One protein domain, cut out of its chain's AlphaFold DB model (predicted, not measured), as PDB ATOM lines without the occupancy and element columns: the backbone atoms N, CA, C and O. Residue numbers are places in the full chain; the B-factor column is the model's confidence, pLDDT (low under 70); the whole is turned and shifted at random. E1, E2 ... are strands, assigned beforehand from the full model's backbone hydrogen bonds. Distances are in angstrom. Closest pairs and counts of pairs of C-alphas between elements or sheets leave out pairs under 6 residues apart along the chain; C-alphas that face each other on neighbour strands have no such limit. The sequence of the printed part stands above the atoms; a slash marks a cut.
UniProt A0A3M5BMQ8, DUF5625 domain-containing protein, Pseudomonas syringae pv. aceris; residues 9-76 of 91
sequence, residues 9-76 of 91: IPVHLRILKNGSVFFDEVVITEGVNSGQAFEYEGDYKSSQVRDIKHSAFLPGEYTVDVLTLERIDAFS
ATOM      1  N   ILE A   9     126.344 163.586 154.789       91.38
ATOM      2  CA  ILE A   9     125.947 164.905 155.296       91.38
ATOM      3  C   ILE A   9     125.910 165.884 154.119       91.38
ATOM      4  O   ILE A   9     126.959 166.097 153.496       91.38
ATOM      5  N   PRO A  10     124.752 166.497 153.813       93.75
ATOM      6  CA  PRO A  10     124.689 167.649 152.929       93.75
ATOM      7  C   PRO A  10     125.172 168.909 153.654       93.75
ATOM      8  O   PRO A  10     124.559 169.365 154.624       93.75
ATOM      9  N   VAL A  11     126.259 169.489 153.153       94.38
ATOM     10  CA  VAL A  11     126.801 170.765 153.623       94.38
ATOM     11  C   VAL A  11     126.617 171.800 152.527       94.38
ATOM     12  O   VAL A  11     127.190 171.672 151.449       94.38
ATOM     13  N   HIS A  12     125.834 172.838 152.792       96.81
ATOM     14  CA  HIS A  12     125.864 174.038 151.970       96.81
ATOM     15  C   HIS A  12     127.122 174.829 152.318       96.81
ATOM     16  O   HIS A  12     127.330 175.216 153.469       96.81
ATOM     17  N   LEU A  13     127.982 174.999 151.317       96.88
ATOM     18  CA  LEU A  13     129.242 175.714 151.431       96.88
ATOM     19  C   LEU A  13     129.201 176.903 150.481       96.88
ATOM     20  O   LEU A  13     129.178 176.735 149.259       96.88
ATOM     21  N   ARG A  14     129.251 178.102 151.057       97.12
ATOM     22  CA  ARG A  14     129.308 179.349 150.307       97.12
ATOM     23  C   ARG A  14     130.589 180.088 150.631       97.12
ATOM     24  O   ARG A  14     130.897 180.340 151.787       97.12
ATOM     25  N   ILE A  15     131.338 180.439 149.596       96.25
ATOM     26  CA  ILE A  15     132.600 181.158 149.695       96.25
ATOM     27  C   ILE A  15     132.505 182.400 148.819       96.25
ATOM     28  O   ILE A  15     132.283 182.314 147.608       96.25
ATOM     29  N   LEU A  16     132.717 183.558 149.430       97.38
ATOM     30  CA  LEU A  16     132.857 184.833 148.745       97.38
ATOM     31  C   LEU A  16     134.332 185.220 148.712       97.38
ATOM     32  O   LEU A  16     135.031 185.058 149.706       97.38
ATOM     33  N   LYS A  17     134.795 185.768 147.590       96.06
ATOM     34  CA  LYS A  17     136.096 186.424 147.464       96.06
ATOM     35  C   LYS A  17     135.865 187.904 147.217       96.06
ATOM     36  O   LYS A  17     135.268 188.258 146.199       96.06
ATOM     37  N   ASN A  18     136.339 188.762 148.119       94.75
ATOM     38  CA  ASN A  18     136.121 190.213 148.041       94.75
ATOM     39  C   ASN A  18     134.634 190.566 147.775       94.75
ATOM     40  O   ASN A  18     134.317 191.354 146.884       94.75
ATOM     41  N   GLY A  19     133.711 189.889 148.468       92.94
ATOM     42  CA  GLY A  19     132.259 190.074 148.325       92.94
ATOM     43  C   GLY A  19     131.604 189.450 147.080       92.94
ATOM     44  O   GLY A  19     130.381 189.459 146.982       92.94
ATOM     45  N   SER A  20     132.370 188.880 146.145       95.62
ATOM     46  CA  SER A  20     131.836 188.185 144.962       95.62
ATOM     47  C   SER A  20     131.788 186.674 145.174       95.62
ATOM     48  O   SER A  20     132.695 186.114 145.783       95.62
ATOM     49  N   VAL A  21     130.763 185.997 144.649       97.25
ATOM     50  CA  VAL A  21     130.630 184.536 144.783       97.25
ATOM     51  C   VAL A  21     131.802 183.833 144.098       97.25
ATOM     52  O   VAL A  21     132.004 183.971 142.894       97.25
ATOM     53  N   PHE A  22     132.570 183.082 144.884       95.81
ATOM     54  CA  PHE A  22     133.634 182.202 144.409       95.81
ATOM     55  C   PHE A  22     133.152 180.749 144.318       95.81
ATOM     56  O   PHE A  22     133.508 180.041 143.380       95.81
ATOM     57  N   PHE A  23     132.332 180.315 145.278       96.69
ATOM     58  CA  PHE A  23     131.712 178.991 145.317       96.69
ATOM     59  C   PHE A  23     130.396 179.067 146.100       96.69
ATOM     60  O   PHE A  23     130.341 179.765 147.108       96.69
ATOM     61  N   ASP A  24     129.345 178.386 145.647       97.62
ATOM     62  CA  ASP A  24     128.035 178.379 146.314       97.62
ATOM     63  C   ASP A  24     127.265 177.116 145.913       97.62
ATOM     64  O   ASP A  24     126.513 177.110 144.938       97.62
ATOM     65  N   GLU A  25     127.530 176.008 146.607       97.81
ATOM     66  CA  GLU A  25     126.928 174.711 146.287       97.81
ATOM     67  C   GLU A  25     126.696 173.853 147.537       97.81
ATOM     68  O   GLU A  25     127.257 174.082 148.612       97.81
ATOM     69  N   VAL A  26     125.872 172.817 147.370       97.56
ATOM     70  CA  VAL A  26     125.687 171.752 148.358       97.56
ATOM     71  C   VAL A  26     126.673 170.628 148.070       97.56
ATOM     72  O   VAL A  26     126.612 169.984 147.026       97.56
ATOM     73  N   VAL A  27     127.556 170.362 149.024       95.56
ATOM     74  CA  VAL A  27     128.528 169.276 148.970       95.56
ATOM     75  C   VAL A  27     128.029 168.115 149.825       95.56
ATOM     76  O   VAL A  27     127.809 168.263 151.027       95.56
ATOM     77  N   ILE A  28     127.864 166.944 149.209       93.94
ATOM     78  CA  ILE A  28     127.551 165.709 149.932       93.94
ATOM     79  C   ILE A  28     128.860 165.049 150.353       93.94
ATOM     80  O   ILE A  28     129.683 164.698 149.510       93.94
ATOM     81  N   THR A  29     129.045 164.871 151.658       91.56
ATOM     82  CA  THR A  29     130.263 164.288 152.234       91.56
ATOM     83  C   THR A  29     129.915 163.053 153.055       91.56
ATOM     84  O   THR A  29     128.885 163.025 153.726       91.56
ATOM     85  N   GLU A  30     130.760 162.025 153.039       92.31
ATOM     86  CA  GLU A  30     130.565 160.794 153.812       92.31
ATOM     87  C   GLU A  30     131.886 160.302 154.414       92.31
ATOM     88  O   GLU A  30     132.966 160.624 153.927       92.31
ATOM     89  N   GLY A  31     131.792 159.517 155.486       90.25
ATOM     90  CA  GLY A  31     132.942 158.843 156.084       90.25
ATOM     91  C   GLY A  31     133.807 159.712 156.990       90.25
ATOM     92  O   GLY A  31     133.354 160.706 157.555       90.25
ATOM     93  N   VAL A  32     135.035 159.254 157.190       89.81
ATOM     94  CA  VAL A  32     136.084 159.906 157.973       89.81
ATOM     95  C   VAL A  32     137.368 159.780 157.165       89.81
ATOM     96  O   VAL A  32     137.678 158.697 156.667       89.81
ATOM     97  N   ASN A  33     138.092 160.881 157.027       90.56
ATOM     98  CA  ASN A  33     139.323 160.970 156.251       90.56
ATOM     99  C   ASN A  33     140.557 160.774 157.137       90.56
ATOM    100  O   ASN A  33     141.531 160.152 156.713       90.56
ATOM    101  N   SER A  34     140.513 161.280 158.368       90.06
ATOM    102  CA  SER A  34     141.627 161.222 159.315       90.06
ATOM    103  C   SER A  34     141.154 161.456 160.752       90.06
ATOM    104  O   SER A  34     139.983 161.732 161.000       90.06
ATOM    105  N   GLY A  35     142.072 161.326 161.709       92.19
ATOM    106  CA  GLY A  35     141.890 161.821 163.071       92.19
ATOM    107  C   GLY A  35     142.769 163.044 163.301       92.19
ATOM    108  O   GLY A  35     143.865 163.130 162.744       92.19
ATOM    109  N   GLN A  36     142.311 163.966 164.139       92.69
ATOM    110  CA  GLN A  36     143.051 165.168 164.492       92.69
ATOM    111  C   GLN A  36     142.854 165.498 165.957       92.69
ATOM    112  O   GLN A  36     141.757 165.372 166.498       92.69
ATOM    113  N   ALA A  37     143.927 165.958 166.583       93.62
ATOM    114  CA  ALA A  37     143.873 166.502 167.919       93.62
ATOM    115  C   ALA A  37     144.293 167.972 167.901       93.62
ATOM    116  O   ALA A  37     145.208 168.349 167.167       93.62
ATOM    117  N   PHE A  38     143.583 168.797 168.661       91.94
ATOM    118  CA  PHE A  38     143.707 170.252 168.645       91.94
ATOM    119  C   PHE A  38     143.301 170.839 169.998       91.94
ATOM    120  O   PHE A  38     142.592 170.201 170.772       91.94
ATOM    121  N   GLU A  39     143.756 172.052 170.284       94.44
ATOM    122  CA  GLU A  39     143.327 172.809 171.459       94.44
ATOM    123  C   GLU A  39     142.175 173.741 171.073       94.44
ATOM    124  O   GLU A  39     142.250 174.438 170.059       94.44
ATOM    125  N   TYR A  40     141.107 173.751 171.868       90.75
ATOM    126  CA  TYR A  40     139.954 174.628 171.685       90.75
ATOM    127  C   TYR A  40     139.503 175.155 173.043       90.75
ATOM    128  O   TYR A  40     139.244 174.374 173.953       90.75
ATOM    129  N   GLU A  41     139.456 176.482 173.184       92.56
ATOM    130  CA  GLU A  41     139.090 177.169 174.435       92.56
ATOM    131  C   GLU A  41     139.908 176.720 175.671       92.56
ATOM    132  O   GLU A  41     139.439 176.797 176.802       92.56
ATOM    133  N   GLY A  42     141.163 176.298 175.464       94.50
ATOM    134  CA  GLY A  42     142.075 175.841 176.523       94.50
ATOM    135  C   GLY A  42     142.001 174.342 176.833       94.50
ATOM    136  O   GLY A  42     142.793 173.852 177.637       94.50
ATOM    137  N   ASP A  43     141.100 173.606 176.178       94.38
ATOM    138  CA  ASP A  43     140.963 172.159 176.322       94.38
ATOM    139  C   ASP A  43     141.539 171.414 175.114       94.38
ATOM    140  O   ASP A  43     141.320 171.779 173.957       94.38
ATOM    141  N   TYR A  44     142.230 170.303 175.377       94.38
ATOM    142  CA  TYR A  44     142.694 169.405 174.324       94.38
ATOM    143  C   TYR A  44     141.562 168.485 173.861       94.38
ATOM    144  O   TYR A  44     141.003 167.708 174.639       94.38
ATOM    145  N   LYS A  45     141.247 168.541 172.570       94.25
ATOM    146  CA  LYS A  45     140.205 167.758 171.908       94.25
ATOM    147  C   LYS A  45     140.839 166.779 170.923       94.25
ATOM    148  O   LYS A  45     141.871 167.057 170.318       94.25
ATOM    149  N   SER A  46     140.197 165.630 170.742       94.31
ATOM    150  CA  SER A  46     140.502 164.669 169.680       94.31
ATOM    151  C   SER A  46     139.228 164.413 168.890       94.31
ATOM    152  O   SER A  46     138.175 164.177 169.482       94.31
ATOM    153  N   SER A  47     139.314 164.497 167.567       93.81
ATOM    154  CA  SER A  47     138.171 164.414 166.665       93.81
ATOM    155  C   SER A  47     138.482 163.575 165.430       93.81
ATOM    156  O   SER A  47     139.636 163.386 165.041       93.81
ATOM    157  N   GLN A  48     137.419 163.071 164.810       93.25
ATOM    158  CA  GLN A  48     137.463 162.480 163.478       93.25
ATOM    159  C   GLN A  48     137.193 163.583 162.453       93.25
ATOM    160  O   GLN A  48     136.231 164.338 162.583       93.25
ATOM    161  N   VAL A  49     138.033 163.667 161.428       92.62
ATOM    162  CA  VAL A  49     137.978 164.705 160.399       92.62
ATOM    163  C   VAL A  49     137.280 164.164 159.164       92.62
ATOM    164  O   VAL A  49     137.555 163.050 158.707       92.62
ATOM    165  N   ARG A  50     136.387 164.977 158.605       91.94
ATOM    166  CA  ARG A  50     135.753 164.744 157.313       91.94
ATOM    167  C   ARG A  50     136.044 165.917 156.393       91.94
ATOM    168  O   ARG A  50     135.677 167.049 156.699       91.94
ATOM    169  N   ASP A  51     136.635 165.627 155.245       92.62
ATOM    170  CA  ASP A  51     136.944 166.647 154.252       92.62
ATOM    171  C   ASP A  51     135.670 167.071 153.519       92.62
ATOM    172  O   ASP A  51     134.954 166.243 152.949       92.62
ATOM    173  N   ILE A  52     135.406 168.379 153.495       93.44
ATOM    174  CA  ILE A  52     134.288 168.946 152.733       93.44
ATOM    175  C   ILE A  52     134.745 169.312 151.324       93.44
ATOM    176  O   ILE A  52     134.204 168.823 150.336       93.44
ATOM    177  N   LYS A  53     135.765 170.169 151.202       92.31
ATOM    178  CA  LYS A  53     136.243 170.648 149.902       92.31
ATOM    179  C   LYS A  53     137.709 171.050 149.963       92.31
ATOM    180  O   LYS A  53     138.111 171.840 150.807       92.31
ATOM    181  N   HIS A  54     138.468 170.599 148.969       91.50
ATOM    182  CA  HIS A  54     139.785 171.148 148.658       91.50
ATOM    183  C   HIS A  54     139.656 172.208 147.561       91.50
ATOM    184  O   HIS A  54     139.060 171.946 146.508       91.50
ATOM    185  N   SER A  55     140.222 173.391 147.793       89.88
ATOM    186  CA  SER A  55     140.181 174.521 146.861       89.88
ATOM    187  C   SER A  55     141.534 175.223 146.810       89.88
ATOM    188  O   SER A  55     142.214 175.362 147.824       89.88
ATOM    189  N   ALA A  56     141.923 175.673 145.618       89.56
ATOM    190  CA  ALA A  56     143.106 176.498 145.431       89.56
ATOM    191  C   ALA A  56     142.708 177.973 145.552       89.56
ATOM    192  O   ALA A  56     142.054 178.522 144.664       89.56
ATOM    193  N   PHE A  57     143.099 178.604 146.655       88.19
ATOM    194  CA  PHE A  57     142.836 180.016 146.897       88.19
ATOM    195  C   PHE A  57     144.055 180.858 146.532       88.19
ATOM    196  O   PHE A  57     145.170 180.604 146.982       88.19
ATOM    197  N   LEU A  58     143.833 181.894 145.724       90.12
ATOM    198  CA  LEU A  58     144.805 182.977 145.589       90.12
ATOM    199  C   LEU A  58     144.751 183.867 146.840       90.12
ATOM    200  O   LEU A  58     143.678 183.955 147.445       90.12
ATOM    201  N   PRO A  59     145.837 184.581 147.190       90.12
ATOM    202  CA  PRO A  59     145.808 185.558 148.275       90.12
ATOM    203  C   PRO A  59     144.646 186.550 148.126       90.12
ATOM    204  O   PRO A  59     144.337 186.996 147.015       90.12
ATOM    205  N   GLY A  60     143.989 186.878 149.238       90.69
ATOM    206  CA  GLY A  60     142.849 187.791 149.270       90.69
ATOM    207  C   GLY A  60     141.958 187.580 150.489       90.69
ATOM    208  O   GLY A  60     142.231 186.716 151.320       90.69
ATOM    209  N   GLU A  61     140.894 188.377 150.566       95.12
ATOM    210  CA  GLU A  61     139.874 188.257 151.602       95.12
ATOM    211  C   GLU A  61     138.777 187.293 151.152       95.12
ATOM    212  O   GLU A  61     138.264 187.385 150.028       95.12
ATOM    213  N   TYR A  62     138.420 186.378 152.052       94.94
ATOM    214  CA  TYR A  62     137.345 185.428 151.843       94.94
ATOM    215  C   TYR A  62     136.378 185.449 153.018       94.94
ATOM    216  O   TYR A  62     136.787 185.513 154.176       94.94
ATOM    217  N   THR A  63     135.097 185.334 152.702       95.62
ATOM    218  CA  THR A  63     134.037 185.056 153.672       95.62
ATOM    219  C   THR A  63     133.508 183.668 153.375       95.62
ATOM    220  O   THR A  63     133.271 183.351 152.207       95.62
ATOM    221  N   VAL A  64     133.345 182.841 154.406       94.75
ATOM    222  CA  VAL A  64     132.836 181.482 154.244       94.75
ATOM    223  C   VAL A  64     131.650 181.252 155.161       94.75
ATOM    224  O   VAL A  64     131.771 181.407 156.374       94.75
ATOM    225  N   ASP A  65     130.542 180.824 154.566       95.25
ATOM    226  CA  ASP A  65     129.362 180.345 155.269       95.25
ATOM    227  C   ASP A  65     129.284 178.821 155.115       95.25
ATOM    228  O   ASP A  65     129.405 178.280 154.008       95.25
ATOM    229  N   VAL A  66     129.089 178.126 156.235       94.69
ATOM    230  CA  VAL A  66     128.967 176.664 156.286       94.69
ATOM    231  C   VAL A  66     127.700 176.311 157.045       94.69
ATOM    232  O   VAL A  66     127.545 176.679 158.209       94.69
ATOM    233  N   LEU A  67     126.795 175.590 156.387       93.56
ATOM    234  CA  LEU A  67     125.506 175.206 156.951       93.56
ATOM    235  C   LEU A  67     125.197 173.746 156.626       93.56
ATOM    236  O   LEU A  67     125.290 173.315 155.479       93.56
ATOM    237  N   THR A  68     124.759 172.975 157.617       90.44
ATOM    238  CA  THR A  68     124.119 171.680 157.361       90.44
ATOM    239  C   THR A  68     122.658 171.913 157.002       90.44
ATOM    240  O   THR A  68     121.939 172.565 157.759       90.44
ATOM    241  N   LEU A  69     122.208 171.379 155.866       87.75
ATOM    242  CA  LEU A  69     120.847 171.632 155.372       87.75
ATOM    243  C   LEU A  69     119.753 170.931 156.181       87.75
ATOM    244  O   LEU A  69     118.602 171.361 156.175       87.75
ATOM    245  N   GLU A  70     120.111 169.857 156.874       86.06
ATOM    246  CA  GLU A  70     119.184 169.034 157.636       86.06
ATOM    247  C   GLU A  70     119.808 168.660 158.979       86.06
ATOM    248  O   GLU A  70     121.030 168.537 159.107       86.06
ATOM    249  N   ARG A  71     118.959 168.447 159.990       85.69
ATOM    250  CA  ARG A  71     119.390 167.811 161.234       85.69
ATOM    251  C   ARG A  71     119.697 166.348 160.936       85.69
ATOM    252  O   ARG A  71     118.856 165.638 160.397       85.69
ATOM    253  N   ILE A  72     120.870 165.891 161.356       86.56
ATOM    254  CA  ILE A  72     121.294 164.506 161.165       86.56
ATOM    255  C   ILE A  72     121.412 163.861 162.534       86.56
ATOM    256  O   ILE A  72     122.337 164.146 163.291       86.56
ATOM    257  N   ASP A  73     120.470 162.976 162.853       89.25
ATOM    258  CA  ASP A  73     120.365 162.382 164.190       89.25
ATOM    259  C   ASP A  73     121.600 161.571 164.593       89.25
ATOM    260  O   ASP A  73     121.922 161.497 165.776       89.25
ATOM    261  N   ALA A  74     122.352 161.048 163.619       86.56
ATOM    262  CA  ALA A  74     123.634 160.386 163.860       86.56
ATOM    263  C   ALA A  74     124.687 161.300 164.524       86.56
ATOM    264  O   ALA A  74     125.631 160.788 165.117       86.56
ATOM    265  N   PHE A  75     124.519 162.625 164.443       85.69
ATOM    266  CA  PHE A  75     125.375 163.629 165.083       85.69
ATOM    267  C   PHE A  75     124.730 164.268 166.319       85.69
ATOM    268  O   PHE A  75     125.281 165.198 166.903       85.69
ATOM    269  N   SER A  76     123.560 163.789 166.753       89.56
ATOM    270  CA  SER A  76     122.877 164.342 167.922       89.56
ATOM    271  C   SER A  76     123.723 164.153 169.185       89.56
ATOM    272  O   SER A  76     124.029 163.029 169.572       89.56
TER     273      SER A  76
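This is residues 9 to 76 of the 91 residues of the protein "DUF5625 domain-containing protein" of Pseudomonas syringae pv. aceris (UniProt A0A3M5BMQ8). A twisted sheet of three strands, E2, E1 and E5, makes the larger part, and a separate two-stranded hairpin, E3 and E4, reaches away from it like an arm, with residues 39 to 44 sticking out at its turn. A long stretch without a named element, residues 50 to 61, runs from the foot of this arm back to the start of E5. The printed part has 68 residues, with no named helix and five strands in the order E1, E2, E3, E4, E5, class all strand; both sheets are antiparallel, and the larger has the order E2, E1, E5. The whole is loose, with a radius of gyration of the C-alphas of 14.4 A and spans of 34 by 29 by 20 A.

E1, residues 9 to 17, starts with C-alpha 9 at (125.947, 164.905, 155.296) and is 25.0 A long, as is E2, residues 20 to 29. E5, residues 62 to 68, measures 19.9 A and ends with C-alpha 68 at (124.119, 171.680, 157.361). E3 is residues 34 to 40 and E4 residues 43 to 49.

E1 is the inner strand. E1 and E2 form an antiparallel hairpin at 165 degrees, with N 11 and O 27 2.9 A apart. E5 is antiparallel to E1 at 164 degrees, with N 14 and O 65 3.0 A apart. E3 and E4 form another hairpin at 155 degrees, with N 38 and O 45 3.0 A apart. E3 and E4 are each apart from E1, E2 and E5.

The farthest C-alphas, those of Pro 59 and Asp 73, are 37.9 A apart. The link from E4 to E5 is long, with 12 residues; the others are tight. The printed part has no cut, its mean pLDDT is 92.8, and no printed residue is under 70.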